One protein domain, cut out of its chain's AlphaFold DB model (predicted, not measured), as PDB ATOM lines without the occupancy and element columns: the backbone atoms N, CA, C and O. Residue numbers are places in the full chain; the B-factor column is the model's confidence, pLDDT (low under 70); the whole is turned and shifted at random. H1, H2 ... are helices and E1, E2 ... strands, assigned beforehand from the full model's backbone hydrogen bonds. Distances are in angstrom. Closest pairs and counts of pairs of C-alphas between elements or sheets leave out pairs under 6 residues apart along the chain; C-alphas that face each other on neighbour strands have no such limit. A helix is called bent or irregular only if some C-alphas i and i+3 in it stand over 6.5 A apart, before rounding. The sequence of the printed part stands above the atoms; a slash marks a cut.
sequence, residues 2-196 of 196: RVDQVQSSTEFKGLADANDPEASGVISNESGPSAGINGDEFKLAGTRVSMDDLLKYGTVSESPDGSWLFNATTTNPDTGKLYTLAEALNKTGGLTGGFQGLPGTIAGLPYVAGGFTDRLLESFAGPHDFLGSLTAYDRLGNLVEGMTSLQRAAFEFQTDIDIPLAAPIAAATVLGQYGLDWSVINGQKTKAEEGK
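This is residues 2 to 196 of the 196 residues of an uncharacterized protein of Paraburkholderia sp. BL18I3N2 (UniProt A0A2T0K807). A body with two long loops, residues 18 to 50 and 93 to 115, that pass partly through its middle and partly farther out, has a small three-stranded sheet at one end, while H4 and the bent helix H5 cover one side of the body; at the opposite end residues 183 to 196, mostly of H6, stick out as an arm. H1 crosses H4, and H2 and H3 lie by the sheet. The printed part has 195 residues, with six named helices and three named strands in the order H1 E1 H2 E2 E3 H3 H4 H5 H6; the sheet's order is E1 E3 E2, mixed. The class is mostly helix, though under half of the residues are in named elements. The whole is only just compact, close to loose, with a radius of gyration of the C-alphas of 19.1 A and spans of 73 by 33 by 33 A, the arm adding to the length.

H1, residues 2 to 10, begins with C-alpha 2 at (-41.814, -43.821, -55.501) and measures 12.3 A. E1 is residues 15 to 17, H2 residues 51 to 54, E2 residues 58 to 62 and E3 residues 68 to 72. H3, residues 85 to 92, measures 10.8 A. H4, residues 116 to 136, measures 27.7 A, with a kink of 50 degrees near residue 130; it is irregular, but only just, with C-alphas 131 and 134 6.7 A apart. H5, residues 149 to 177, was assigned as one helix by its hydrogen bonds but is bent, with C-alphas 165 and 168 7.0 A apart: H5a, residues 149 to 165, measures 24.4 A, and H5b, residues 168 to 177, 14.5 A. H6, residues 182 to 194, measures 18.6 A and ends with C-alpha 194 at (-64.429, -62.739, -82.040).

H1 touches residues 125 to 130 of H4, about perpendicular at 77 degrees; their closest C-alphas, of Arg 2 and Gly 126, are 4.3 A apart. E1 and E3 are parallel, with N 16 and O 68 within hydrogen-bond range at 2.9 A. The hairpin E2 and E3 is antiparallel, with N 59 and O 71 at 2.8 A. H2 and H3 touch, closest at the C-alphas of Leu 54 and Ala 88, 6.5 A, and each only grazes the sheet. H4 touches H5a at a steep tilt of 52 degrees, opposite ways, closest at the C-alphas of His 128 and Asp 162, 5.6 A. Residues 119 to 127 of H4 touch H5b, closest at the C-alphas of Ser 123 and Ala 170, 4.5 A. H6 touches no helix. Every O i to N i+4 pair is within hydrogen-bond range in H1, H3, H5b and H6, against 13 of 17 in H4 and 10 of 13 in H5a; H2 is too short for such a pair.

The C-alphas farthest apart, of Thr 73 and Lys 196, are 73.1 A apart; without residues 183 to 196 the body spans 53 by 33 by 32 A. The printed part has no cut. The links E1 to H2, E3 to H3, H3 to H4 and H4 to H5 are long. The mean pLDDT of the printed part is 84.7; residues 23 to 24, 132 to 135, 149 to 163 and 182 to 196 are under 70.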
ATOM      1  N   ARG A   2     -42.902 -42.858 -55.799       88.88
ATOM      2  CA  ARG A   2     -41.814 -43.821 -55.501       88.88
ATOM      3  C   ARG A   2     -40.416 -43.209 -55.633       88.88
ATOM      4  O   ARG A   2     -39.637 -43.339 -54.706       88.88
ATOM      5  N   VAL A   3     -40.132 -42.505 -56.733       89.75
ATOM      6  CA  VAL A   3     -38.829 -41.841 -56.952       89.75
ATOM      7  C   VAL A   3     -38.475 -40.894 -55.801       89.75
ATOM      8  O   VAL A   3     -37.367 -40.967 -55.286       89.75
ATOM      9  N   ASP A   4     -39.428 -40.074 -55.351       88.56
ATOM     10  CA  ASP A   4     -39.213 -39.125 -54.250       88.56
ATOM     11  C   ASP A   4     -38.928 -39.851 -52.927       88.56
ATOM     12  O   ASP A   4     -38.072 -39.430 -52.154       88.56
ATOM     13  N   GLN A   5     -39.624 -40.965 -52.675       89.88
ATOM     14  CA  GLN A   5     -39.418 -41.768 -51.470       89.88
ATOM     15  C   GLN A   5     -38.079 -42.503 -51.492       89.88
ATOM     16  O   GLN A   5     -37.382 -42.489 -50.485       89.88
ATOM     17  N   VAL A   6     -37.685 -43.066 -52.638       92.94
ATOM     18  CA  VAL A   6     -36.351 -43.656 -52.820       92.94
ATOM     19  C   VAL A   6     -35.284 -42.595 -52.568       92.94
ATOM     20  O   VAL A   6     -34.432 -42.794 -51.712       92.94
ATOM     21  N   GLN A   7     -35.375 -41.436 -53.229       92.12
ATOM     22  CA  GLN A   7     -34.406 -40.354 -53.055       92.12
ATOM     23  C   GLN A   7     -34.305 -39.909 -51.590       92.12
ATOM     24  O   GLN A   7     -33.207 -39.770 -51.064       92.12
ATOM     25  N   SER A   8     -35.441 -39.724 -50.914       91.75
ATOM     26  CA  SER A   8     -35.460 -39.379 -49.492       91.75
ATOM     27  C   SER A   8     -34.810 -40.466 -48.630       91.75
ATOM     28  O   SER A   8     -34.016 -40.143 -47.754       91.75
ATOM     29  N   SER A   9     -35.092 -41.748 -48.882       92.19
ATOM     30  CA  SER A   9     -34.489 -42.859 -48.137       92.19
ATOM     31  C   SER A   9     -32.965 -42.922 -48.277       92.19
ATOM     32  O   SER A   9     -32.297 -43.287 -47.312       92.19
ATOM     33  N   THR A  10     -32.419 -42.552 -49.439       94.06
ATOM     34  CA  THR A  10     -30.974 -42.620 -49.722       94.06
ATOM     35  C   THR A  10     -30.161 -41.497 -49.070       94.06
ATOM     36  O   THR A  10     -28.936 -41.559 -49.059       94.06
ATOM     37  N   GLU A  11     -30.810 -40.469 -48.512       94.56
ATOM     38  CA  GLU A  11     -30.110 -39.384 -47.803       94.56
ATOM     39  C   GLU A  11     -29.495 -39.873 -46.477       94.56
ATOM     40  O   GLU A  11     -28.509 -39.312 -45.984       94.56
ATOM     41  N   PHE A  12     -30.050 -40.939 -45.888       95.44
ATOM     42  CA  PHE A  12     -29.569 -41.481 -44.626       95.44
ATOM     43  C   PHE A  12     -28.392 -42.444 -44.817       95.44
ATOM     44  O   PHE A  12     -28.555 -43.563 -45.300       95.44
ATOM     45  N   LYS A  13     -27.213 -42.054 -44.318       95.00
ATOM     46  CA  LYS A  13     -25.975 -42.851 -44.420       95.00
ATOM     47  C   LYS A  13     -25.966 -44.142 -43.598       95.00
ATOM     48  O   LYS A  13     -25.111 -44.989 -43.834       95.00
ATOM     49  N   GLY A  14     -26.888 -44.292 -42.649       95.12
ATOM     50  CA  GLY A  14     -27.037 -45.505 -41.851       95.12
ATOM     51  C   GLY A  14     -26.504 -45.417 -40.419       95.12
ATOM     52  O   GLY A  14     -25.815 -44.467 -40.038       95.12
ATOM     53  N   LEU A  15     -26.844 -46.442 -39.634       95.06
ATOM     54  CA  LEU A  15     -26.351 -46.707 -38.285       95.06
ATOM     55  C   LEU A  15     -25.475 -47.958 -38.264       95.06
ATOM     56  O   LEU A  15     -25.823 -48.956 -38.891       95.06
ATOM     57  N   ALA A  16     -24.415 -47.941 -37.465       94.50
ATOM     58  CA  ALA A  16     -23.687 -49.143 -37.068       94.50
ATOM     59  C   ALA A  16     -23.911 -49.451 -35.581       94.50
ATOM     60  O   ALA A  16     -24.135 -48.543 -34.773       94.50
ATOM     61  N   ASP A  17     -23.834 -50.730 -35.211       94.81
ATOM     62  CA  ASP A  17     -23.858 -51.149 -33.810       94.81
ATOM     63  C   ASP A  17     -22.475 -50.939 -33.177       94.81
ATOM     64  O   ASP A  17     -21.492 -51.573 -33.558       94.81
ATOM     65  N   ALA A  18     -22.382 -50.044 -32.198       92.69
ATOM     66  CA  ALA A  18     -21.140 -49.756 -31.491       92.69
ATOM     67  C   ALA A  18     -20.699 -50.909 -30.574       92.69
ATOM     68  O   ALA A  18     -19.510 -51.025 -30.273       92.69
ATOM     69  N   ASN A  19     -21.637 -51.751 -30.127       88.25
ATOM     70  CA  ASN A  19     -21.333 -52.913 -29.292       88.25
ATOM     71  C   ASN A  19     -20.913 -54.132 -30.113       88.25
ATOM     72  O   ASN A  19     -20.293 -55.043 -29.563       88.25
ATOM     73  N   ASP A  20     -21.237 -54.150 -31.408       85.62
ATOM     74  CA  ASP A  20     -20.844 -55.211 -32.334       85.62
ATOM     75  C   ASP A  20     -20.587 -54.668 -33.760       85.62
ATOM     76  O   ASP A  20     -21.395 -54.880 -34.677       85.62
ATOM     77  N   PRO A  21     -19.461 -53.950 -33.961       74.62
ATOM     78  CA  PRO A  21     -19.179 -53.241 -35.213       74.62
ATOM     79  C   PRO A  21     -18.950 -54.165 -36.414       74.62
ATOM     80  O   PRO A  21     -19.088 -53.731 -37.556       74.62
ATOM     81  N   GLU A  22     -18.571 -55.424 -36.175       71.44
ATOM     82  CA  GLU A  22     -18.253 -56.383 -37.239       71.44
ATOM     83  C   GLU A  22     -19.459 -57.236 -37.659       71.44
ATOM     84  O   GLU A  22     -19.528 -57.641 -38.819       71.44
ATOM     85  N   ALA A  23     -20.419 -57.509 -36.764       67.25
ATOM     86  CA  ALA A  23     -21.523 -58.423 -37.072       67.25
ATOM     87  C   ALA A  23     -22.734 -57.767 -37.750       67.25
ATOM     88  O   ALA A  23     -23.491 -58.448 -38.441       67.25
ATOM     89  N   SER A  24     -22.955 -56.470 -37.533       64.69
ATOM     90  CA  SER A  24     -24.205 -55.795 -37.915       64.69
ATOM     91  C   SER A  24     -24.120 -55.019 -39.233       64.69
ATOM     92  O   SER A  24     -25.146 -54.802 -39.880       64.69
ATOM     93  N   GLY A  25     -22.910 -54.646 -39.665       83.62
ATOM     94  CA  GLY A  25     -22.722 -53.743 -40.798       83.62
ATOM     95  C   GLY A  25     -23.381 -52.377 -40.568       83.62
ATOM     96  O   GLY A  25     -23.755 -52.021 -39.451       83.62
ATOM     97  N   VAL A  26     -23.517 -51.596 -41.640       92.00
ATOM     98  CA  VAL A  26     -24.263 -50.332 -41.613       92.00
ATOM     99  C   VAL A  26     -25.694 -50.596 -42.077       92.00
ATOM    100  O   VAL A  26     -25.903 -51.085 -43.186       92.00
ATOM    101  N   ILE A  27     -26.673 -50.263 -41.236       94.75
ATOM    102  CA  ILE A  27     -28.104 -50.373 -41.532       94.75
ATOM    103  C   ILE A  27     -28.653 -48.984 -41.855       94.75
ATOM    104  O   ILE A  27     -28.596 -48.076 -41.028       94.75
ATOM    105  N   SER A  28     -29.219 -48.816 -43.044       94.56
ATOM    106  CA  SER A  28     -29.815 -47.565 -43.530       94.56
ATOM    107  C   SER A  28     -31.269 -47.794 -43.952       94.56
ATOM    108  O   SER A  28     -31.817 -48.874 -43.749       94.56
ATOM    109  N   ASN A  29     -31.924 -46.799 -44.553       93.38
ATOM    110  CA  ASN A  29     -33.256 -47.016 -45.130       93.38
ATOM    111  C   ASN A  29     -33.194 -47.844 -46.436       93.38
ATOM    112  O   ASN A  29     -34.226 -48.298 -46.909       93.38
ATOM    113  N   GLU A  30     -32.011 -48.087 -47.007       93.44
ATOM    114  CA  GLU A  30     -31.831 -48.840 -48.263       93.44
ATOM    115  C   GLU A  30     -31.202 -50.231 -48.076       93.44
ATOM    116  O   GLU A  30     -31.132 -51.008 -49.020       93.44
ATOM    117  N   SER A  31     -30.758 -50.585 -46.867       95.06
ATOM    118  CA  SER A  31     -30.028 -51.840 -46.625       95.06
ATOM    119  C   SER A  31     -30.908 -53.099 -46.607       95.06
ATOM    120  O   SER A  31     -30.395 -54.213 -46.502       95.06
ATOM    121  N   GLY A  32     -32.233 -52.942 -46.651       95.50
ATOM    122  CA  GLY A  32     -33.180 -54.047 -46.548       95.50
ATOM    123  C   GLY A  32     -33.357 -54.786 -47.877       95.50
ATOM    124  O   GLY A  32     -33.527 -54.144 -48.911       95.50
ATOM    125  N   PRO A  33     -33.383 -56.131 -47.884       96.75
ATOM    126  CA  PRO A  33     -33.537 -56.893 -49.117       96.75
ATOM    127  C   PRO A  33     -34.979 -56.842 -49.640       96.75
ATOM    128  O   PRO A  33     -35.921 -57.142 -48.906       96.75
ATOM    129  N   SER A  34     -35.149 -56.553 -50.930       96.62
ATOM    130  CA  SER A  34     -36.421 -56.642 -51.659       96.62
ATOM    131  C   SER A  34     -36.149 -56.839 -53.154       96.62
ATOM    132  O   SER A  34     -35.059 -56.534 -53.628       96.62
ATOM    133  N   ALA A  35     -37.124 -57.334 -53.922       95.50
ATOM    134  CA  ALA A  35     -37.059 -57.181 -55.382       95.50
ATOM    135  C   ALA A  35     -37.527 -55.790 -55.839       95.50
ATOM    136  O   ALA A  35     -37.380 -55.455 -57.018       95.50
ATOM    137  N   GLY A  36     -38.125 -55.019 -54.927       93.56
ATOM    138  CA  GLY A  36     -38.683 -53.707 -55.190       93.56
ATOM    139  C   GLY A  36     -39.776 -53.726 -56.262       93.56
ATOM    140  O   GLY A  36     -40.405 -54.754 -56.540       93.56
ATOM    141  N   ILE A  37     -40.003 -52.578 -56.897       92.00
ATOM    142  CA  ILE A  37     -40.959 -52.447 -58.002       92.00
ATOM    143  C   ILE A  37     -40.210 -52.573 -59.319       92.00
ATOM    144  O   ILE A  37     -39.242 -51.862 -59.569       92.00
ATOM    145  N   ASN A  38     -40.681 -53.465 -60.193       89.88
ATOM    146  CA  ASN A  38     -40.071 -53.729 -61.501       89.88
ATOM    147  C   ASN A  38     -38.589 -54.152 -61.433       89.88
ATOM    148  O   ASN A  38     -37.872 -54.003 -62.419       89.88
ATOM    149  N   GLY A  39     -38.144 -54.712 -60.302       91.25
ATOM    150  CA  GLY A  39     -36.770 -55.189 -60.149       91.25
ATOM    151  C   GLY A  39     -35.758 -54.088 -59.837       91.25
ATOM    152  O   GLY A  39     -34.589 -54.271 -60.146       91.25
ATOM    153  N   ASP A  40     -36.183 -52.954 -59.268       93.50
ATOM    154  CA  ASP A  40     -35.262 -51.903 -58.810       93.50
ATOM    155  C   ASP A  40     -34.513 -52.265 -57.513       93.50
ATOM    156  O   ASP A  40     -33.668 -51.493 -57.073       93.50
ATOM    157  N   GLU A  41     -34.820 -53.426 -56.918       95.00
ATOM    158  CA  GLU A  41     -34.179 -53.992 -55.718       95.00
ATOM    159  C   GLU A  41     -34.266 -53.096 -54.469       95.00
ATOM    160  O   GLU A  41     -33.683 -53.405 -53.431       95.00
ATOM    161  N   PHE A  42     -35.046 -52.013 -54.531       95.31
ATOM    162  CA  PHE A  42     -35.163 -51.052 -53.446       95.31
ATOM    163  C   PHE A  42     -36.368 -51.378 -52.566       95.31
ATOM    164  O   PHE A  42     -37.512 -51.372 -53.032       95.31
ATOM    165  N   LYS A  43     -36.124 -51.608 -51.276       94.75
ATOM    166  CA  LYS A  43     -37.183 -51.799 -50.284       94.75
ATOM    167  C   LYS A  43     -37.682 -50.450 -49.781       94.75
ATOM    168  O   LYS A  43     -36.941 -49.739 -49.108       94.75
ATOM    169  N   LEU A  44     -38.933 -50.106 -50.076       92.31
ATOM    170  CA  LEU A  44     -39.630 -48.998 -49.413       92.31
ATOM    171  C   LEU A  44     -40.589 -49.487 -48.330       92.31
ATOM    172  O   LEU A  44     -40.860 -48.756 -47.388       92.31
ATOM    173  N   ALA A  45     -41.102 -50.712 -48.434       89.81
ATOM    174  CA  ALA A  45     -42.045 -51.232 -47.462       89.81
ATOM    175  C   ALA A  45     -41.397 -51.343 -46.074       89.81
ATOM    176  O   ALA A  45     -40.365 -51.996 -45.897       89.81
ATOM    177  N   GLY A  46     -42.057 -50.772 -45.070       89.12
ATOM    178  CA  GLY A  46     -41.640 -50.819 -43.671       89.12
ATOM    179  C   GLY A  46     -41.263 -49.451 -43.109       89.12
ATOM    180  O   GLY A  46     -41.184 -48.452 -43.809       89.12
ATOM    181  N   THR A  47     -41.042 -49.416 -41.801       88.75
ATOM    182  CA  THR A  47     -40.763 -48.183 -41.062       88.75
ATOM    183  C   THR A  47     -39.310 -47.755 -41.243       88.75
ATOM    184  O   THR A  47     -38.405 -48.588 -41.146       88.75
ATOM    185  N   ARG A  48     -39.084 -46.457 -41.460       91.75
ATOM    186  CA  ARG A  48     -37.748 -45.842 -41.490       91.75
ATOM    187  C   ARG A  48     -37.169 -45.631 -40.098       91.75
ATOM    188  O   ARG A  48     -37.873 -45.740 -39.096       91.75
ATOM    189  N   VAL A  49     -35.875 -45.327 -40.029       93.25
ATOM    190  CA  VAL A  49     -35.198 -45.042 -38.755       93.25
ATOM    191  C   VAL A  49     -35.922 -43.946 -37.982       93.25
ATOM    192  O   VAL A  49     -36.328 -42.936 -38.545       93.25
ATOM    193  N   SER A  50     -36.022 -44.143 -36.672       92.56
ATOM    194  CA  SER A  50     -36.465 -43.152 -35.696       92.56
ATOM    195  C   SER A  50     -35.457 -43.137 -34.554       92.56
ATOM    196  O   SER A  50     -35.299 -44.139 -33.849       92.56
ATOM    197  N   MET A  51     -34.761 -42.014 -34.381       93.81
ATOM    198  CA  MET A  51     -33.764 -41.872 -33.316       93.81
ATOM    199  C   MET A  51     -34.423 -41.979 -31.937       93.81
ATOM    200  O   MET A  51     -33.931 -42.707 -31.076       93.81
ATOM    201  N   ASP A  52     -35.600 -41.374 -31.765       93.00
ATOM    202  CA  ASP A  52     -36.389 -41.445 -30.529       93.00
ATOM    203  C   ASP A  52     -36.773 -42.874 -30.132       93.00
ATOM    204  O   ASP A  52     -36.807 -43.217 -28.949       93.00
ATOM    205  N   ASP A  53     -37.072 -43.732 -31.110       92.56
ATOM    206  CA  ASP A  53     -37.398 -45.122 -30.812       92.56
ATOM    207  C   ASP A  53     -36.167 -45.923 -30.401       92.56
ATOM    208  O   ASP A  53     -36.248 -46.738 -29.479       92.56
ATOM    209  N   LEU A  54     -35.020 -45.659 -31.029       95.38
ATOM    210  CA  LEU A  54     -33.751 -46.282 -30.661       95.38
ATOM    211  C   LEU A  54     -33.295 -45.878 -29.253       95.38
ATOM    212  O   LEU A  54     -32.717 -46.707 -28.546       95.38
ATOM    213  N   LEU A  55     -33.634 -44.667 -28.792       95.62
ATOM    214  CA  LEU A  55     -33.336 -44.204 -27.429       95.62
ATOM    215  C   LEU A  55     -33.985 -45.055 -26.320       95.62
ATOM    216  O   LEU A  55     -33.560 -45.002 -25.167       95.62
ATOM    217  N   LYS A  56     -34.984 -45.888 -26.641       95.44
ATOM    218  CA  LYS A  56     -35.569 -46.858 -25.693       95.44
ATOM    219  C   LYS A  56     -34.622 -48.030 -25.390       95.44
ATOM    220  O   LYS A  56     -34.753 -48.687 -24.356       95.44
ATOM    221  N   TYR A  57     -33.680 -48.305 -26.293       96.81
ATOM    222  CA  TYR A  57     -32.801 -49.476 -26.254       96.81
ATOM    223  C   TYR A  57     -31.325 -49.119 -26.028       96.81
ATOM    224  O   TYR A  57     -30.532 -49.976 -25.624       96.81
ATOM    225  N   GLY A  58     -30.948 -47.863 -26.259       96.31
ATOM    226  CA  GLY A  58     -29.568 -47.413 -26.177       96.31
ATOM    227  C   GLY A  58     -29.409 -45.915 -26.363       96.31
ATOM    228  O   GLY A  58     -30.357 -45.145 -26.254       96.31
ATOM    229  N   THR A  59     -28.188 -45.506 -26.672       97.12
ATOM    230  CA  THR A  59     -27.856 -44.146 -27.096       97.12
ATOM    231  C   THR A  59     -27.557 -44.125 -28.587       97.12
ATOM    232  O   THR A  59     -26.948 -45.065 -29.098       97.12
ATOM    233  N   VAL A  60     -27.917 -43.035 -29.263       96.00
ATOM    234  CA  VAL A  60     -27.539 -42.780 -30.658       96.00
ATOM    235  C   VAL A  60     -26.650 -41.544 -30.746       96.00
ATOM    236  O   VAL A  60     -26.856 -40.576 -30.012       96.00
ATOM    237  N   SER A  61     -25.644 -41.577 -31.616       95.44
ATOM    238  CA  SER A  61     -24.739 -40.445 -31.835       95.44
ATOM    239  C   SER A  61     -24.304 -40.350 -33.289       95.44
ATOM    240  O   SER A  61     -23.904 -41.355 -33.874       95.44
ATOM    241  N   GLU A  62     -24.328 -39.143 -33.845       95.00
ATOM    242  CA  GLU A  62     -23.822 -38.863 -35.188       95.00
ATOM    243  C   GLU A  62     -22.284 -38.864 -35.205       95.00
ATOM    244  O   GLU A  62     -21.621 -38.271 -34.349       95.00
ATOM    245  N   SER A  63     -21.717 -39.535 -36.200       91.81
ATOM    246  CA  SER A  63     -20.292 -39.560 -36.515       91.81
ATOM    247  C   SER A  63     -19.908 -38.366 -37.403       91.81
ATOM    248  O   SER A  63     -20.744 -37.845 -38.140       91.81
ATOM    249  N   PRO A  64     -18.627 -37.945 -37.438       92.94
ATOM    250  CA  PRO A  64     -18.184 -36.823 -38.277       92.94
ATOM    251  C   PRO A  64     -18.438 -36.989 -39.783       92.94
ATOM    252  O   PRO A  64     -18.478 -36.002 -40.514       92.94
ATOM    253  N   ASP A  65     -18.573 -38.226 -40.260       90.31
ATOM    254  CA  ASP A  65     -18.886 -38.539 -41.653       90.31
ATOM    255  C   ASP A  65     -20.397 -38.525 -41.954       90.31
ATOM    256  O   ASP A  65     -20.782 -38.733 -43.105       90.31
ATOM    257  N   GLY A  66     -21.250 -38.244 -40.963       91.12
ATOM    258  CA  GLY A  66     -22.713 -38.224 -41.062       91.12
ATOM    259  C   GLY A  66     -23.378 -39.601 -40.955       91.12
ATOM    260  O   GLY A  66     -24.597 -39.691 -41.092       91.12
ATOM    261  N   SER A  67     -22.607 -40.676 -40.747       92.81
ATOM    262  CA  SER A  67     -23.156 -41.951 -40.268       92.81
ATOM    263  C   SER A  67     -23.516 -41.843 -38.787       92.81
ATOM    264  O   SER A  67     -23.169 -40.869 -38.123       92.81
ATOM    265  N   TRP A  68     -24.223 -42.829 -38.252       95.25
ATOM    266  CA  TRP A  68     -24.633 -42.839 -36.852       95.25
ATOM    267  C   TRP A  68     -24.158 -44.107 -36.148       95.25
ATOM    268  O   TRP A  68     -23.970 -45.158 -36.756       95.25
ATOM    269  N   LEU A  69     -23.971 -44.009 -34.839       95.31
ATOM    270  CA  LEU A  69     -23.645 -45.134 -33.976       95.31
ATOM    271  C   LEU A  69     -24.791 -45.364 -33.007       95.31
ATOM    272  O   LEU A  69     -25.237 -44.434 -32.335       95.31
ATOM    273  N   PHE A  70     -25.236 -46.610 -32.920       96.94
ATOM    274  CA  PHE A  70     -26.138 -47.078 -31.882       96.94
ATOM    275  C   PHE A  70     -25.338 -47.849 -30.839       96.94
ATOM    276  O   PHE A  70     -24.678 -48.830 -31.158       96.94
ATOM    277  N   ASN A  71     -25.409 -47.419 -29.586       96.69
ATOM    278  CA  ASN A  71     -24.791 -48.104 -28.462       96.69
ATOM    279  C   ASN A  71     -25.884 -48.544 -27.489       96.69
ATOM    280  O   ASN A  71     -26.431 -47.732 -26.743       96.69
ATOM    281  N   ALA A  72     -26.219 -49.830 -27.512       96.69
ATOM    282  CA  ALA A  72     -27.216 -50.402 -26.623       96.69
ATOM    283  C   ALA A  72     -26.824 -50.265 -25.148       96.69
ATOM    284  O   ALA A  72     -25.696 -50.547 -24.747       96.69
ATOM    285  N   THR A  73     -27.800 -49.883 -24.332       97.19
ATOM    286  CA  THR A  73     -27.671 -49.790 -22.870       97.19
ATOM    287  C   THR A  73     -28.720 -50.627 -22.153       97.19
ATOM    288  O   THR A  73     -28.652 -50.805 -20.938       97.19
ATOM    289  N   THR A  74     -29.701 -51.139 -22.897       97.06
ATOM    290  CA  THR A  74     -30.808 -51.931 -22.376       97.06
ATOM    291  C   THR A  74     -30.579 -53.409 -22.687       97.06
ATOM    292  O   THR A  74     -30.196 -53.777 -23.798       97.06
ATOM    293  N   THR A  75     -30.849 -54.273 -21.708       97.06
ATOM    294  CA  THR A  75     -30.814 -55.731 -21.882       97.06
ATOM    295  C   THR A  75     -32.091 -56.219 -22.555       97.06
ATOM    296  O   THR A  75     -33.200 -55.902 -22.121       97.06
ATOM    297  N   ASN A  76     -31.933 -57.032 -23.590       95.88
ATOM    298  CA  ASN A  76     -32.997 -57.800 -24.201       95.88
ATOM    299  C   ASN A  76     -33.446 -58.918 -23.236       95.88
ATOM    300  O   ASN A  76     -32.650 -59.807 -22.914       95.88
ATOM    301  N   PRO A  77     -34.702 -58.896 -22.750       95.31
ATOM    302  CA  PRO A  77     -35.192 -59.881 -21.788       95.31
ATOM    303  C   PRO A  77     -35.278 -61.297 -22.374       95.31
ATOM    304  O   PRO A  77     -35.219 -62.261 -21.615       95.31
ATOM    305  N   ASP A  78     -35.382 -61.425 -23.701       93.56
ATOM    306  CA  ASP A  78     -35.523 -62.710 -24.387       93.56
ATOM    307  C   ASP A  78     -34.176 -63.452 -24.466       93.56
ATOM    308  O   ASP A  78     -34.128 -64.681 -24.422       93.56
ATOM    309  N   THR A  79     -33.063 -62.713 -24.557       94.81
ATOM    310  CA  THR A  79     -31.712 -63.277 -24.752       94.81
ATOM    311  C   THR A  79     -30.792 -63.109 -23.541       94.81
ATOM    312  O   THR A  79     -29.768 -63.788 -23.448       94.81
ATOM    313  N   GLY A  80     -31.120 -62.198 -22.620       96.19
ATOM    314  CA  GLY A  80     -30.277 -61.831 -21.480       96.19
ATOM    315  C   GLY A  80     -29.020 -61.032 -21.851       96.19
ATOM    316  O   GLY A  80     -28.176 -60.796 -20.986       96.19
ATOM    317  N   LYS A  81     -28.878 -60.616 -23.115       95.38
ATOM    318  CA  LYS A  81     -27.774 -59.783 -23.621       95.38
ATOM    319  C   LYS A  81     -28.264 -58.366 -23.903       95.38
ATOM    320  O   LYS A  81     -29.466 -58.134 -23.921       95.38
ATOM    321  N   LEU A  82     -27.357 -57.413 -24.114       96.12
ATOM    322  CA  LEU A  82     -27.751 -56.102 -24.640       96.12
ATOM    323  C   LEU A  82     -28.463 -56.275 -25.986       96.12
ATOM    324  O   LEU A  82     -28.115 -57.180 -26.746       96.12
ATOM    325  N   TYR A  83     -29.458 -55.425 -26.251       96.06
ATOM    326  CA  TYR A  83     -30.085 -55.370 -27.570       96.06
ATOM    327  C   TYR A  83     -29.021 -55.141 -28.646       96.06
ATOM    328  O   TYR A  83     -28.160 -54.283 -28.479       96.06
ATOM    329  N   THR A  84     -29.103 -55.857 -29.762       95.50
ATOM    330  CA  THR A  84     -28.382 -55.436 -30.976       95.50
ATOM    331  C   THR A  84     -29.164 -54.339 -31.696       95.50
ATOM    332  O   THR A  84     -30.377 -54.196 -31.494       95.50
ATOM    333  N   LEU A  85     -28.508 -53.593 -32.588       95.44
ATOM    334  CA  LEU A  85     -29.181 -52.630 -33.464       95.44
ATOM    335  C   LEU A  85     -30.342 -53.287 -34.232       95.44
ATOM    336  O   LEU A  85     -31.455 -52.767 -34.242       95.44
ATOM    337  N   ALA A  86     -30.118 -54.465 -34.818       94.25
ATOM    338  CA  ALA A  86     -31.147 -55.172 -35.580       94.25
ATOM    339  C   ALA A  86     -32.339 -55.611 -34.708       94.25
ATOM    340  O   ALA A  86     -33.485 -55.571 -35.154       94.25
ATOM    341  N   GLU A  87     -32.099 -56.018 -33.459       94.75
ATOM    342  CA  GLU A  87     -33.177 -56.353 -32.523       94.75
ATOM    343  C   GLU A  87     -33.994 -55.116 -32.135       94.75
ATOM    344  O   GLU A  87     -35.225 -55.180 -32.139       94.75
ATOM    345  N   ALA A  88     -33.328 -53.994 -31.837       95.44
ATOM    346  CA  ALA A  88     -33.995 -52.734 -31.523       95.44
ATOM    347  C   ALA A  88     -34.876 -52.273 -32.695       95.44
ATOM    348  O   ALA A  88     -36.067 -52.023 -32.509       95.44
ATOM    349  N   LEU A  89     -34.332 -52.273 -33.917       94.19
ATOM    350  CA  LEU A  89     -35.060 -51.901 -35.133       94.19
ATOM    351  C   LEU A  89     -36.244 -52.833 -35.425       94.19
ATOM    352  O   LEU A  89     -37.309 -52.371 -35.829       94.19
ATOM    353  N   ASN A  90     -36.111 -54.139 -35.175       92.25
ATOM    354  CA  ASN A  90     -37.225 -55.080 -35.320       92.25
ATOM    355  C   ASN A  90     -38.354 -54.836 -34.307       92.25
ATOM    356  O   ASN A  90     -39.514 -55.077 -34.634       92.25
ATOM    357  N   LYS A  91     -38.051 -54.356 -33.093       91.50
ATOM    358  CA  LYS A  91     -39.085 -53.990 -32.107       91.50
ATOM    359  C   LYS A  91     -39.820 -52.699 -32.477       91.50
ATOM    360  O   LYS A  91     -40.932 -52.491 -31.999       91.50
ATOM    361  N   THR A  92     -39.212 -51.848 -33.301       88.38
ATOM    362  CA  THR A  92     -39.756 -50.542 -33.704       88.38
ATOM    363  C   THR A  92     -40.287 -50.535 -35.140       88.38
ATOM    364  O   THR A  92     -40.834 -49.529 -35.589       88.38
ATOM    365  N   GLY A  93     -40.115 -51.640 -35.868       85.81
ATOM    366  CA  GLY A  93     -40.633 -51.834 -37.217       85.81
ATOM    367  C   GLY A  93     -42.160 -51.908 -37.254       85.81
ATOM    368  O   GLY A  93     -42.807 -52.368 -36.314       85.81
ATOM    369  N   GLY A  94     -42.737 -51.456 -38.364       82.38
ATOM    370  CA  GLY A  94     -44.179 -51.424 -38.575       82.38
ATOM    371  C   GLY A  94     -44.779 -52.811 -38.793       82.38
ATOM    372  O   GLY A  94     -44.099 -53.765 -39.177       82.38
ATOM    373  N   LEU A  95     -46.095 -52.916 -38.592       81.56
ATOM    374  CA  LEU A  95     -46.831 -54.179 -38.704       81.56
ATOM    375  C   LEU A  95     -46.773 -54.781 -40.119       81.56
ATOM    376  O   LEU A  95     -46.814 -56.000 -40.266       81.56
ATOM    377  N   THR A  96     -46.678 -53.944 -41.152       78.00
ATOM    378  CA  THR A  96     -46.731 -54.329 -42.567       78.00
ATOM    379  C   THR A  96     -45.474 -53.862 -43.295       78.00
ATOM    380  O   THR A  96     -45.437 -52.774 -43.861       78.00
ATOM    381  N   GLY A  97     -44.426 -54.682 -43.269       81.88
ATOM    382  CA  GLY A  97     -43.131 -54.394 -43.895       81.88
ATOM    383  C   GLY A  97     -41.953 -54.423 -42.921       81.88
ATOM    384  O   GLY A  97     -40.804 -54.472 -43.369       81.88
ATOM    385  N   GLY A  98     -42.221 -54.458 -41.612       90.38
ATOM    386  CA  GLY A  98     -41.197 -54.441 -40.577       90.38
ATOM    387  C   GLY A  98     -40.412 -53.136 -40.596       90.38
ATOM    388  O   GLY A  98     -40.979 -52.055 -40.754       90.38
ATOM    389  N   PHE A  99     -39.098 -53.241 -40.445       92.94
ATOM    390  CA  PHE A  99     -38.181 -52.118 -40.595       92.94
ATOM    391  C   PHE A  99     -37.623 -52.064 -42.028       92.94
ATOM    392  O   PHE A  99     -37.266 -53.103 -42.589       92.94
ATOM    393  N   GLN A 100     -37.554 -50.873 -42.635       93.94
ATOM    394  CA  GLN A 100     -37.209 -50.702 -44.053       93.94
ATOM    395  C   GLN A 100     -35.826 -51.292 -44.376       93.94
ATOM    396  O   GLN A 100     -35.717 -52.094 -45.296       93.94
ATOM    397  N   GLY A 101     -34.815 -51.009 -43.549       94.69
ATOM    398  CA  GLY A 101     -33.436 -51.488 -43.717       94.69
ATOM    399  C   GLY A 101     -33.152 -52.944 -43.337       94.69
ATOM    400  O   GLY A 101     -31.995 -53.359 -43.372       94.69
ATOM    401  N   LEU A 102     -34.167 -53.719 -42.941       95.44
ATOM    402  CA  LEU A 102     -34.050 -55.122 -42.526       95.44
ATOM    403  C   LEU A 102     -34.937 -56.030 -43.400       95.44
ATOM    404  O   LEU A 102     -35.809 -55.531 -44.122       95.44
ATOM    405  N   PRO A 103     -34.750 -57.368 -43.346       96.44
ATOM    406  CA  PRO A 103     -35.663 -58.309 -43.986       96.44
ATOM    407  C   PRO A 103     -37.117 -58.050 -43.591       96.44
ATOM    408  O   PRO A 103     -37.437 -57.812 -42.425       96.44
ATOM    409  N   GLY A 104     -38.001 -58.086 -44.582       92.94
ATOM    410  CA  GLY A 104     -39.385 -57.687 -44.399       92.94
ATOM    411  C   GLY A 104     -40.206 -58.655 -43.547       92.94
ATOM    412  O   GLY A 104     -40.044 -59.877 -43.617       92.94
ATOM    413  N   THR A 105     -41.130 -58.098 -42.758       92.25
ATOM    414  CA  THR A 105     -42.046 -58.869 -41.907       92.25
ATOM    415  C   THR A 105     -43.499 -58.398 -42.020       92.25
ATOM    416  O   THR A 105     -43.773 -57.247 -42.354       92.25
ATOM    417  N   ILE A 106     -44.449 -59.294 -41.736       86.62
ATOM    418  CA  ILE A 106     -45.850 -58.967 -41.440       86.62
ATOM    419  C   ILE A 106     -46.146 -59.464 -40.034       86.62
ATOM    420  O   ILE A 106     -46.009 -60.654 -39.761       86.62
ATOM    421  N   ALA A 107     -46.551 -58.565 -39.139       85.44
ATOM    422  CA  ALA A 107     -46.776 -58.876 -37.729       85.44
ATOM    423  C   ALA A 107     -45.590 -59.628 -37.087       85.44
ATOM    424  O   ALA A 107     -45.774 -60.566 -36.314       85.44
ATOM    425  N   GLY A 108     -44.363 -59.244 -37.460       85.00
ATOM    426  CA  GLY A 108     -43.124 -59.881 -37.004       85.00
ATOM    427  C   GLY A 108     -42.778 -61.214 -37.685       85.00
ATOM    428  O   GLY A 108     -41.694 -61.740 -37.451       85.00
ATOM    429  N   LEU A 109     -43.642 -61.756 -38.550       90.38
ATOM    430  CA  LEU A 109     -43.359 -62.971 -39.318       90.38
ATOM    431  C   LEU A 109     -42.635 -62.620 -40.625       90.38
ATOM    432  O   LEU A 109     -43.126 -61.768 -41.367       90.38
ATOM    433  N   PRO A 110     -41.497 -63.262 -40.942       95.88
ATOM    434  CA  PRO A 110     -40.713 -62.921 -42.124       95.88
ATOM    435  C   PRO A 110     -41.438 -63.292 -43.422       95.88
ATOM    436  O   PRO A 110     -42.096 -64.332 -43.508       95.88
ATOM    437  N   TYR A 111     -41.255 -62.474 -44.457       94.44
ATOM    438  CA  TYR A 111     -41.584 -62.827 -45.837       94.44
ATOM    439  C   TYR A 111     -40.333 -62.810 -46.720       94.44
ATOM    440  O   TYR A 111     -39.315 -62.205 -46.398       94.44
ATOM    441  N   VAL A 112     -40.404 -63.518 -47.847       96.56
ATOM    442  CA  VAL A 112     -39.268 -63.684 -48.761       96.56
ATOM    443  C   VAL A 112     -39.195 -62.506 -49.732       96.56
ATOM    444  O   VAL A 112     -40.184 -62.207 -50.405       96.56
ATOM    445  N   ALA A 113     -38.017 -61.886 -49.841       96.75
ATOM    446  CA  ALA A 113     -37.722 -60.872 -50.853       96.75
ATOM    447  C   ALA A 113     -37.974 -61.418 -52.272       96.75
ATOM    448  O   ALA A 113     -37.612 -62.549 -52.597       96.75
ATOM    449  N   GLY A 114     -38.648 -60.638 -53.115       95.25
ATOM    450  CA  GLY A 114     -39.088 -61.024 -54.456       95.25
ATOM    451  C   GLY A 114     -40.307 -61.941 -54.524       95.25
ATOM    452  O   GLY A 114     -40.828 -62.168 -55.623       95.25
ATOM    453  N   GLY A 115     -40.792 -62.434 -53.379       94.44
ATOM    454  CA  GLY A 115     -42.048 -63.164 -53.279       94.44
ATOM    455  C   GLY A 115     -43.268 -62.276 -53.536       94.44
ATOM    456  O   GLY A 115     -43.179 -61.054 -53.617       94.44
ATOM    457  N   PHE A 116     -44.446 -62.896 -53.634       93.44
ATOM    458  CA  PHE A 116     -45.698 -62.160 -53.853       93.44
ATOM    459  C   PHE A 116     -45.956 -61.106 -52.763       93.44
ATOM    460  O   PHE A 116     -46.308 -59.974 -53.078       93.44
ATOM    461  N   THR A 117     -45.739 -61.461 -51.493       91.06
ATOM    462  CA  THR A 117     -45.947 -60.555 -50.353       91.06
ATOM    463  C   THR A 117     -45.037 -59.329 -50.408       91.06
ATOM    464  O   THR A 117     -45.521 -58.224 -50.198       91.06
ATOM    465  N   ASP A 118     -43.757 -59.513 -50.737       94.69
ATOM    466  CA  ASP A 118     -42.794 -58.419 -50.919       94.69
ATOM    467  C   ASP A 118     -43.291 -57.435 -51.988       94.69
ATOM    468  O   ASP A 118     -43.530 -56.264 -51.710       94.69
ATOM    469  N   ARG A 119     -43.602 -57.944 -53.187       93.75
ATOM    470  CA  ARG A 119     -44.093 -57.133 -54.316       93.75
ATOM    471  C   ARG A 119     -45.409 -56.421 -54.025       93.75
ATOM    472  O   ARG A 119     -45.626 -55.305 -54.508       93.75
ATOM    473  N   LEU A 120     -46.298 -57.068 -53.272       90.50
ATOM    474  CA  LEU A 120     -47.561 -56.482 -52.842       90.50
ATOM    475  C   LEU A 120     -47.309 -55.303 -51.901       90.50
ATOM    476  O   LEU A 120     -47.816 -54.218 -52.164       90.50
ATOM    477  N   LEU A 121     -46.513 -55.490 -50.847       90.31
ATOM    478  CA  LEU A 121     -46.234 -54.430 -49.876       90.31
ATOM    479  C   LEU A 121     -45.465 -53.262 -50.505       90.31
ATOM    480  O   LEU A 121     -45.825 -52.110 -50.278       90.31
ATOM    481  N   GLU A 122     -44.504 -53.533 -51.389       92.06
ATOM    482  CA  GLU A 122     -43.812 -52.495 -52.168       92.06
ATOM    483  C   GLU A 122     -44.767 -51.666 -53.040       92.06
ATOM    484  O   GLU A 122     -44.544 -50.473 -53.271       92.06
ATOM    485  N   SER A 123     -45.869 -52.270 -53.502       90.50
ATOM    486  CA  SER A 123     -46.886 -51.567 -54.294       90.50
ATOM    487  C   SER A 123     -47.700 -50.579 -53.456       90.50
ATOM    488  O   SER A 123     -48.199 -49.592 -53.999       90.50
ATOM    489  N   PHE A 124     -47.822 -50.822 -52.148       86.25
ATOM    490  CA  PHE A 124     -48.419 -49.880 -51.198       86.25
ATOM    491  C   PHE A 124     -47.420 -48.816 -50.732       86.25
ATOM    492  O   PHE A 124     -47.818 -47.666 -50.552       86.25
ATOM    493  N   ALA A 125     -46.135 -49.176 -50.611       83.88
ATOM    494  CA  ALA A 125     -45.084 -48.331 -50.051       83.88
ATOM    495  C   ALA A 125     -45.018 -46.935 -50.707       83.88
ATOM    496  O   ALA A 125     -45.322 -45.929 -50.075       83.88
ATOM    497  N   GLY A 126     -44.787 -46.854 -52.020       75.88
ATOM    498  CA  GLY A 126     -44.609 -45.566 -52.710       75.88
ATOM    499  C   GLY A 126     -45.755 -44.549 -52.532       75.88
ATOM    500  O   GLY A 126     -45.481 -43.401 -52.179       75.88
ATOM    501  N   PRO A 127     -47.025 -44.905 -52.810       73.00
ATOM    502  CA  PRO A 127     -48.151 -43.987 -52.647       73.00
ATOM    503  C   PRO A 127     -48.448 -43.615 -51.190       73.00
ATOM    504  O   PRO A 127     -48.661 -42.435 -50.919       73.00
ATOM    505  N   HIS A 128     -48.449 -44.580 -50.262       71.19
ATOM    506  CA  HIS A 128     -48.816 -44.306 -48.867       71.19
ATOM    507  C   HIS A 128     -47.723 -43.512 -48.129       71.19
ATOM    508  O   HIS A 128     -48.028 -42.563 -47.410       71.19
ATOM    509  N   ASP A 129     -46.445 -43.785 -48.421       71.88
ATOM    510  CA  ASP A 129     -45.322 -43.039 -47.858       71.88
ATOM    511  C   ASP A 129     -45.297 -41.617 -48.402       71.88
ATOM    512  O   ASP A 129     -44.991 -40.679 -47.676       71.88
ATOM    513  N   PHE A 130     -45.659 -41.422 -49.675       73.00
ATOM    514  CA  PHE A 130     -45.758 -40.086 -50.256       73.00
ATOM    515  C   PHE A 130     -46.852 -39.246 -49.587       73.00
ATOM    516  O   PHE A 130     -46.603 -38.083 -49.274       73.00
ATOM    517  N   LEU A 131     -48.024 -39.826 -49.317       71.00
ATOM    518  CA  LEU A 131     -49.102 -39.137 -48.602       71.00
ATOM    519  C   LEU A 131     -48.695 -38.788 -47.159       71.00
ATOM    520  O   LEU A 131     -48.905 -37.652 -46.729       71.00
ATOM    521  N   GLY A 132     -48.026 -39.705 -46.452       65.25
ATOM    522  CA  GLY A 132     -47.501 -39.466 -45.102       65.25
ATOM    523  C   GLY A 132     -46.283 -38.527 -45.036       65.25
ATOM    524  O   GLY A 132     -46.063 -37.859 -44.022       65.25
ATOM    525  N   SER A 133     -45.498 -38.421 -46.115       67.06
ATOM    526  CA  SER A 133     -44.210 -37.700 -46.129       67.06
ATOM    527  C   SER A 133     -44.298 -36.188 -45.926       67.06
ATOM    528  O   SER A 133     -43.281 -35.569 -45.626       67.06
ATOM    529  N   LEU A 134     -45.487 -35.581 -46.028       64.88
ATOM    530  CA  LEU A 134     -45.670 -34.135 -45.837       64.88
ATOM    531  C   LEU A 134     -45.262 -33.649 -44.437       64.88
ATOM    532  O   LEU A 134     -44.971 -32.467 -44.262       64.88
ATOM    533  N   THR A 135     -45.243 -34.542 -43.445       68.50
ATOM    534  CA  THR A 135     -44.877 -34.201 -42.062       68.50
ATOM    535  C   THR A 135     -44.032 -35.256 -41.355       68.50
ATOM    536  O   THR A 135     -43.597 -35.014 -40.232       68.50
ATOM    537  N   ALA A 136     -43.840 -36.432 -41.954       75.38
ATOM    538  CA  ALA A 136     -43.290 -37.584 -41.248       75.38
ATOM    539  C   ALA A 136     -41.769 -37.713 -41.318       75.38
ATOM    540  O   ALA A 136     -41.190 -38.290 -40.397       75.38
ATOM    541  N   TYR A 137     -41.134 -37.195 -42.378       86.12
ATOM    542  CA  TYR A 137     -39.714 -37.423 -42.639       86.12
ATOM    543  C   TYR A 137     -38.863 -36.158 -42.508       86.12
ATOM    544  O   TYR A 137     -39.261 -35.070 -42.928       86.12
ATOM    545  N   ASP A 138     -37.686 -36.309 -41.908       89.31
ATOM    546  CA  ASP A 138     -36.687 -35.259 -41.761       89.31
ATOM    547  C   ASP A 138     -35.795 -35.128 -43.013       89.31
ATOM    548  O   ASP A 138     -35.993 -35.782 -44.039       89.31
ATOM    549  N   ARG A 139     -34.775 -34.265 -42.932       89.88
ATOM    550  CA  ARG A 139     -33.826 -34.020 -44.034       89.88
ATOM    551  C   ARG A 139     -32.933 -35.217 -44.383       89.88
ATOM    552  O   ARG A 139     -32.298 -35.185 -45.427       89.88
ATOM    553  N   LEU A 140     -32.828 -36.205 -43.495       91.12
ATOM    554  CA  LEU A 140     -32.102 -37.451 -43.729       91.12
ATOM    555  C   LEU A 140     -33.043 -38.531 -44.279       91.12
ATOM    556  O   LEU A 140     -32.596 -39.622 -44.605       91.12
ATOM    557  N   GLY A 141     -34.344 -38.246 -44.380       89.12
ATOM    558  CA  GLY A 141     -35.360 -39.215 -44.764       89.12
ATOM    559  C   GLY A 141     -35.772 -40.152 -43.633       89.12
ATOM    560  O   GLY A 141     -36.477 -41.117 -43.909       89.12
ATOM    561  N   ASN A 142     -35.369 -39.879 -42.392       92.06
ATOM    562  CA  ASN A 142     -35.768 -40.613 -41.192       92.06
ATOM    563  C   ASN A 142     -37.067 -40.049 -40.620       92.06
ATOM    564  O   ASN A 142     -37.494 -38.965 -41.003       92.06
ATOM    565  N   LEU A 143     -37.705 -40.758 -39.690       88.31
ATOM    566  CA  LEU A 143     -38.847 -40.214 -38.959       88.31
ATOM    567  C   LEU A 143     -38.422 -38.991 -38.137       88.31
ATOM    568  O   LEU A 143     -37.415 -39.037 -37.433       88.31
ATOM    569  N   VAL A 144     -39.207 -37.913 -38.220       87.62
ATOM    570  CA  VAL A 144     -38.946 -36.662 -37.488       87.62
ATOM    571  C   VAL A 144     -38.856 -36.918 -35.980       87.62
ATOM    572  O   VAL A 144     -39.739 -37.538 -35.386       87.62
ATOM    573  N   GLU A 145     -37.801 -36.395 -35.360       86.00
ATOM    574  CA  GLU A 145     -37.594 -36.445 -33.910       86.00
ATOM    575  C   GLU A 145     -38.572 -35.537 -33.148       86.00
ATOM    576  O   GLU A 145     -39.040 -34.506 -33.639       86.00
ATOM    577  N   GLY A 146     -38.864 -35.902 -31.903       83.00
ATOM    578  CA  GLY A 146     -39.712 -35.137 -30.998       83.00
ATOM    579  C   GLY A 146     -41.205 -35.227 -31.313       83.00
ATOM    580  O   GLY A 146     -41.979 -34.418 -30.794       83.00
ATOM    581  N   MET A 147     -41.638 -36.193 -32.135       78.38
ATOM    582  CA  MET A 147     -43.065 -36.439 -32.345       78.38
ATOM    583  C   MET A 147     -43.738 -36.782 -31.013       78.38
ATOM    584  O   MET A 147     -43.405 -37.759 -30.341       78.38
ATOM    585  N   THR A 148     -44.746 -35.996 -30.637       74.19
ATOM    586  CA  THR A 148     -45.614 -36.338 -29.505       74.19
ATOM    587  C   THR A 148     -46.318 -37.672 -29.766       74.19
ATOM    588  O   THR A 148     -46.569 -38.035 -30.915       74.19
ATOM    589  N   SER A 149     -46.731 -38.385 -28.715       65.38
ATOM    590  CA  SER A 149     -47.479 -39.643 -28.870       65.38
ATOM    591  C   SER A 149     -48.743 -39.484 -29.725       65.38
ATOM    592  O   SER A 149     -49.121 -40.415 -30.424       65.38
ATOM    593  N   LEU A 150     -49.369 -38.299 -29.714       54.59
ATOM    594  CA  LEU A 150     -50.512 -37.987 -30.571       54.59
ATOM    595  C   LEU A 150     -50.108 -37.825 -32.043       54.59
ATOM    596  O   LEU A 150     -50.813 -38.328 -32.906       54.59
ATOM    597  N   GLN A 151     -48.990 -37.157 -32.339       66.81
ATOM    598  CA  GLN A 151     -48.469 -37.045 -33.708       66.81
ATOM    599  C   GLN A 151     -48.021 -38.402 -34.246       66.81
ATOM    600  O   GLN A 151     -48.300 -38.717 -35.396       66.81
ATOM    601  N   ARG A 152     -47.397 -39.223 -33.398       67.19
ATOM    602  CA  ARG A 152     -46.991 -40.582 -33.753       67.19
ATOM    603  C   ARG A 152     -48.197 -41.482 -34.018       67.19
ATOM    604  O   ARG A 152     -48.244 -42.131 -35.054       67.19
ATOM    605  N   ALA A 153     -49.205 -41.442 -33.145       58.41
ATOM    606  CA  ALA A 153     -50.455 -42.171 -33.344       58.41
ATOM    607  C   ALA A 153     -51.238 -41.660 -34.561       58.41
ATOM    608  O   ALA A 153     -51.844 -42.455 -35.265       58.41
ATOM    609  N   ALA A 154     -51.224 -40.353 -34.836       57.81
ATOM    610  CA  ALA A 154     -51.842 -39.785 -36.030       57.81
ATOM    611  C   ALA A 154     -51.092 -40.179 -37.307       57.81
ATOM    612  O   ALA A 154     -51.747 -40.443 -38.303       57.81
ATOM    613  N   PHE A 155     -49.757 -40.257 -37.280       65.75
ATOM    614  CA  PHE A 155     -48.956 -40.781 -38.385       65.75
ATOM    615  C   PHE A 155     -49.293 -42.249 -38.646       65.75
ATOM    616  O   PHE A 155     -49.686 -42.570 -39.758       65.75
ATOM    617  N   GLU A 156     -49.255 -43.097 -37.616       64.50
ATOM    618  CA  GLU A 156     -49.604 -44.523 -37.710       64.50
ATOM    619  C   GLU A 156     -51.066 -44.733 -38.164       64.50
ATOM    620  O   GLU A 156     -51.350 -45.591 -38.994       64.50
ATOM    621  N   PHE A 157     -51.999 -43.895 -37.699       52.69
ATOM    622  CA  PHE A 157     -53.409 -43.911 -38.113       52.69
ATOM    623  C   PHE A 157     -53.634 -43.366 -39.533       52.69
ATOM    624  O   PHE A 157     -54.510 -43.840 -40.255       52.69
ATOM    625  N   GLN A 158     -52.847 -42.378 -39.960       57.38
ATOM    626  CA  GLN A 158     -52.829 -41.888 -41.338       57.38
ATOM    627  C   GLN A 158     -52.327 -42.997 -42.272       57.38
ATOM    628  O   GLN A 158     -52.937 -43.214 -43.315       57.38
ATOM    629  N   THR A 159     -51.316 -43.770 -41.854       60.97
ATOM    630  CA  THR A 159     -50.861 -44.977 -42.562       60.97
ATOM    631  C   THR A 159     -52.010 -45.975 -42.767       60.97
ATOM    632  O   THR A 159     -52.147 -46.517 -43.860       60.97
ATOM    633  N   ASP A 160     -52.894 -46.152 -41.775       56.28
ATOM    634  CA  ASP A 160     -54.077 -47.025 -41.868       56.28
ATOM    635  C   ASP A 160     -55.187 -46.479 -42.796       56.28
ATOM    636  O   ASP A 160     -55.833 -47.249 -43.515       56.28
ATOM    637  N   ILE A 161     -55.417 -45.160 -42.820       55.59
ATOM    638  CA  ILE A 161     -56.390 -44.504 -43.723       55.59
ATOM    639  C   ILE A 161     -55.888 -44.460 -45.172       55.59
ATOM    640  O   ILE A 161     -56.686 -44.553 -46.113       55.59
ATOM    641  N   ASP A 162     -54.578 -44.343 -45.367       64.75
ATOM    642  CA  ASP A 162     -53.969 -44.268 -46.690       64.75
ATOM    643  C   ASP A 162     -53.986 -45.620 -47.412       64.75
ATOM    644  O   ASP A 162     -53.917 -45.645 -48.639       64.75
ATOM    645  N   ILE A 163     -54.181 -46.741 -46.706       67.88
ATOM    646  CA  ILE A 163     -54.302 -48.072 -47.322       67.88
ATOM    647  C   ILE A 163     -55.487 -48.133 -48.310       67.88
ATOM    648  O   ILE A 163     -55.253 -48.461 -49.476       67.88
ATOM    649  N   PRO A 164     -56.744 -47.795 -47.940       71.06
ATOM    650  CA  PRO A 164     -57.850 -47.714 -48.897       71.06
ATOM    651  C   PRO A 164     -57.617 -46.762 -50.078       71.06
ATOM    652  O   PRO A 164     -58.056 -47.060 -51.189       71.06
ATOM    653  N   LEU A 165     -56.941 -45.629 -49.858       75.62
ATOM    654  CA  LEU A 165     -56.671 -44.629 -50.901       75.62
ATOM    655  C   LEU A 165     -55.563 -45.081 -51.861       75.62
ATOM    656  O   LEU A 165     -55.662 -44.864 -53.070       75.62
ATOM    657  N   ALA A 166     -54.534 -45.740 -51.336       79.38
ATOM    658  CA  ALA A 166     -53.440 -46.313 -52.103       79.38
ATOM    659  C   ALA A 166     -53.857 -47.606 -52.813       79.38
ATOM    660  O   ALA A 166     -53.285 -47.921 -53.854       79.38
ATOM    661  N   ALA A 167     -54.861 -48.334 -52.312       83.19
ATOM    662  CA  ALA A 167     -55.242 -49.654 -52.814       83.19
ATOM    663  C   ALA A 167     -55.487 -49.720 -54.336       83.19
ATOM    664  O   ALA A 167     -54.968 -50.650 -54.953       83.19
ATOM    665  N   PRO A 168     -56.187 -48.772 -54.998       85.38
ATOM    666  CA  PRO A 168     -56.335 -48.806 -56.455       85.38
ATOM    667  C   PRO A 168     -54.998 -48.667 -57.201       85.38
ATOM    668  O   PRO A 168     -54.769 -49.350 -58.201       85.38
ATOM    669  N   ILE A 169     -54.101 -47.811 -56.701       87.06
ATOM    670  CA  ILE A 169     -52.772 -47.577 -57.286       87.06
ATOM    671  C   ILE A 169     -51.873 -48.792 -57.035       87.06
ATOM    672  O   ILE A 169     -51.208 -49.273 -57.953       87.06
ATOM    673  N   ALA A 170     -51.895 -49.331 -55.817       86.94
ATOM    674  CA  ALA A 170     -51.150 -50.518 -55.430       86.94
ATOM    675  C   ALA A 170     -51.606 -51.749 -56.226       86.94
ATOM    676  O   ALA A 170     -50.773 -52.497 -56.729       86.94
ATOM    677  N   ALA A 171     -52.917 -51.922 -56.425       87.94
ATOM    678  CA  ALA A 171     -53.477 -52.995 -57.242       87.94
ATOM    679  C   ALA A 171     -53.007 -52.905 -58.702       87.94
ATOM    680  O   ALA A 171     -52.560 -53.899 -59.270       87.94
ATOM    681  N   ALA A 172     -53.049 -51.714 -59.306       89.00
ATOM    682  CA  ALA A 172     -52.521 -51.514 -60.653       89.00
ATOM    683  C   ALA A 172     -51.008 -51.793 -60.723       89.00
ATOM    684  O   ALA A 172     -50.536 -52.429 -61.666       89.00
ATOM    685  N   THR A 173     -50.260 -51.366 -59.704       90.50
ATOM    686  CA  THR A 173     -48.807 -51.553 -59.624       90.50
ATOM    687  C   THR A 173     -48.439 -53.031 -59.513       90.50
ATOM    688  O   THR A 173     -47.634 -53.515 -60.305       90.50
ATOM    689  N   VAL A 174     -49.053 -53.781 -58.591       90.44
ATOM    690  CA  VAL A 174     -48.749 -55.208 -58.406       90.44
ATOM    691  C   VAL A 174     -49.135 -56.031 -59.635       90.44
ATOM    692  O   VAL A 174     -48.370 -56.900 -60.036       90.44
ATOM    693  N   LEU A 175     -50.261 -55.733 -60.293       90.25
ATOM    694  CA  LEU A 175     -50.639 -56.401 -61.545       90.25
ATOM    695  C   LEU A 175     -49.619 -56.129 -62.662       90.25
ATOM    696  O   LEU A 175     -49.192 -57.062 -63.347       90.25
ATOM    697  N   GLY A 176     -49.165 -54.878 -62.787       88.56
ATOM    698  CA  GLY A 176     -48.122 -54.488 -63.735       88.56
ATOM    699  C   GLY A 176     -46.808 -55.246 -63.529       88.56
ATOM    700  O   GLY A 176     -46.207 -55.692 -64.504       88.56
ATOM    701  N   GLN A 177     -46.410 -55.496 -62.276       89.62
ATOM    702  CA  GLN A 177     -45.215 -56.293 -61.962       89.62
ATOM    703  C   GLN A 177     -45.290 -57.744 -62.472       89.62
ATOM    704  O   GLN A 177     -44.255 -58.365 -62.708       89.62
ATOM    705  N   TYR A 178     -46.497 -58.285 -62.659       89.00
ATOM    706  CA  TYR A 178     -46.733 -59.614 -63.237       89.00
ATOM    707  C   TYR A 178     -47.057 -59.574 -64.741       89.00
ATOM    708  O   TYR A 178     -47.453 -60.589 -65.312       89.00
ATOM    709  N   GLY A 179     -46.904 -58.418 -65.396       85.00
ATOM    710  CA  GLY A 179     -47.215 -58.246 -66.818       85.00
ATOM    711  C   GLY A 179     -48.714 -58.273 -67.134       85.00
ATOM    712  O   GLY A 179     -49.100 -58.476 -68.284       85.00
ATOM    713  N   LEU A 180     -49.569 -58.091 -66.125       80.69
ATOM    714  CA  LEU A 180     -51.021 -58.034 -66.272       80.69
ATOM    715  C   LEU A 180     -51.449 -56.570 -66.367       80.69
ATOM    716  O   LEU A 180     -51.887 -55.972 -65.389       80.69
ATOM    717  N   ASP A 181     -51.297 -55.970 -67.545       71.94
ATOM    718  CA  ASP A 181     -51.831 -54.633 -67.795       71.94
ATOM    719  C   ASP A 181     -53.289 -54.679 -68.302       71.94
ATOM    720  O   ASP A 181     -53.835 -55.726 -68.675       71.94
ATOM    721  N   TRP A 182     -53.946 -53.517 -68.336       63.34
ATOM    722  CA  TRP A 182     -55.317 -53.410 -68.847       63.34
ATOM    723  C   TRP A 182     -55.461 -53.824 -70.318       63.34
ATOM    724  O   TRP A 182     -56.557 -54.203 -70.738       63.34
ATOM    725  N   SER A 183     -54.384 -53.771 -71.103       66.31
ATOM    726  CA  SER A 183     -54.390 -54.157 -72.513       66.31
ATOM    727  C   SER A 183     -54.450 -55.678 -72.689       66.31
ATOM    728  O   SER A 183     -55.171 -56.154 -73.565       66.31
ATOM    729  N   VAL A 184     -53.820 -56.450 -71.798       60.81
ATOM    730  CA  VAL A 184     -53.931 -57.919 -71.752       60.81
ATOM    731  C   VAL A 184     -55.359 -58.337 -71.400       60.81
ATOM    732  O   VAL A 184     -55.932 -59.212 -72.052       60.81
ATOM    733  N   ILE A 185     -55.974 -57.674 -70.418       60.16
ATOM    734  CA  ILE A 185     -57.329 -58.008 -69.959       60.16
ATOM    735  C   ILE A 185     -58.388 -57.627 -71.011       60.16
ATOM    736  O   ILE A 185     -59.311 -58.404 -71.274       60.16
ATOM    737  N   ASN A 186     -58.252 -56.470 -71.669       59.91
ATOM    738  CA  ASN A 186     -59.160 -56.059 -72.749       59.91
ATOM    739  C   ASN A 186     -58.918 -56.822 -74.063       59.91
ATOM    740  O   ASN A 186     -59.876 -57.119 -74.779       59.91
ATOM    741  N   GLY A 187     -57.671 -57.192 -74.362       58.22
ATOM    742  CA  GLY A 187     -57.301 -58.010 -75.521       58.22
ATOM    743  C   GLY A 187     -57.810 -59.456 -75.434       58.22
ATOM    744  O   GLY A 187     -58.122 -60.075 -76.450       58.22
ATOM    745  N   GLN A 188     -57.945 -60.003 -74.221       57.00
ATOM    746  CA  GLN A 188     -58.581 -61.307 -74.004       57.00
ATOM    747  C   GLN A 188     -60.104 -61.259 -74.179       57.00
ATOM    748  O   GLN A 188     -60.672 -62.202 -74.729       57.00
ATOM    749  N   LYS A 189     -60.769 -60.165 -73.772       55.56
ATOM    750  CA  LYS A 189     -62.212 -59.980 -74.009       55.56
ATOM    751  C   LYS A 189     -62.548 -59.902 -75.498       55.56
ATOM    752  O   LYS A 189     -63.445 -60.607 -75.942       55.56
ATOM    753  N   THR A 190     -61.782 -59.136 -76.272       52.88
ATOM    754  CA  THR A 190     -61.980 -59.014 -77.729       52.88
ATOM    755  C   THR A 190     -61.782 -60.348 -78.452       52.88
ATOM    756  O   THR A 190     -62.634 -60.746 -79.237       52.88
ATOM    757  N   LYS A 191     -60.742 -61.122 -78.114       56.59
ATOM    758  CA  LYS A 191     -60.550 -62.472 -78.686       56.59
ATOM    759  C   LYS A 191     -61.635 -63.481 -78.294       56.59
ATOM    760  O   LYS A 191     -61.919 -64.394 -79.062       56.59
ATOM    761  N   ALA A 192     -62.224 -63.354 -77.105       56.78
ATOM    762  CA  ALA A 192     -63.331 -64.208 -76.671       56.78
ATOM    763  C   ALA A 192     -64.666 -63.845 -77.349       56.78
ATOM    764  O   ALA A 192     -65.539 -64.704 -77.475       56.78
ATOM    765  N   GLU A 193     -64.824 -62.593 -77.788       55.12
ATOM    766  CA  GLU A 193     -65.988 -62.105 -78.536       55.12
ATOM    767  C   GLU A 193     -65.884 -62.392 -80.045       55.12
ATOM    768  O   GLU A 193     -66.897 -62.702 -80.659       55.12
ATOM    769  N   GLU A 194     -64.679 -62.385 -80.626       56.09
ATOM    770  CA  GLU A 194     -64.429 -62.739 -82.040       56.09
ATOM    771  C   GLU A 194     -64.413 -64.259 -82.312       56.09
ATOM    772  O   GLU A 194     -64.447 -64.691 -83.463       56.09
ATOM    773  N   GLY A 195     -64.336 -65.080 -81.260       55.53
ATOM    774  CA  GLY A 195     -64.361 -66.547 -81.332       55.53
ATOM    775  C   GLY A 195     -65.752 -67.185 -81.198       55.53
ATOM    776  O   GLY A 195     -65.831 -68.401 -81.005       55.53
ATOM    777  N   LYS A 196     -66.826 -66.389 -81.245       47.06
ATOM    778  CA  LYS A 196     -68.235 -66.821 -81.277       47.06
ATOM    779  C   LYS A 196     -68.888 -66.434 -82.598       47.06
ATOM    780  O   LYS A 196     -69.816 -67.172 -82.993       47.06
TER     781      LYS A 196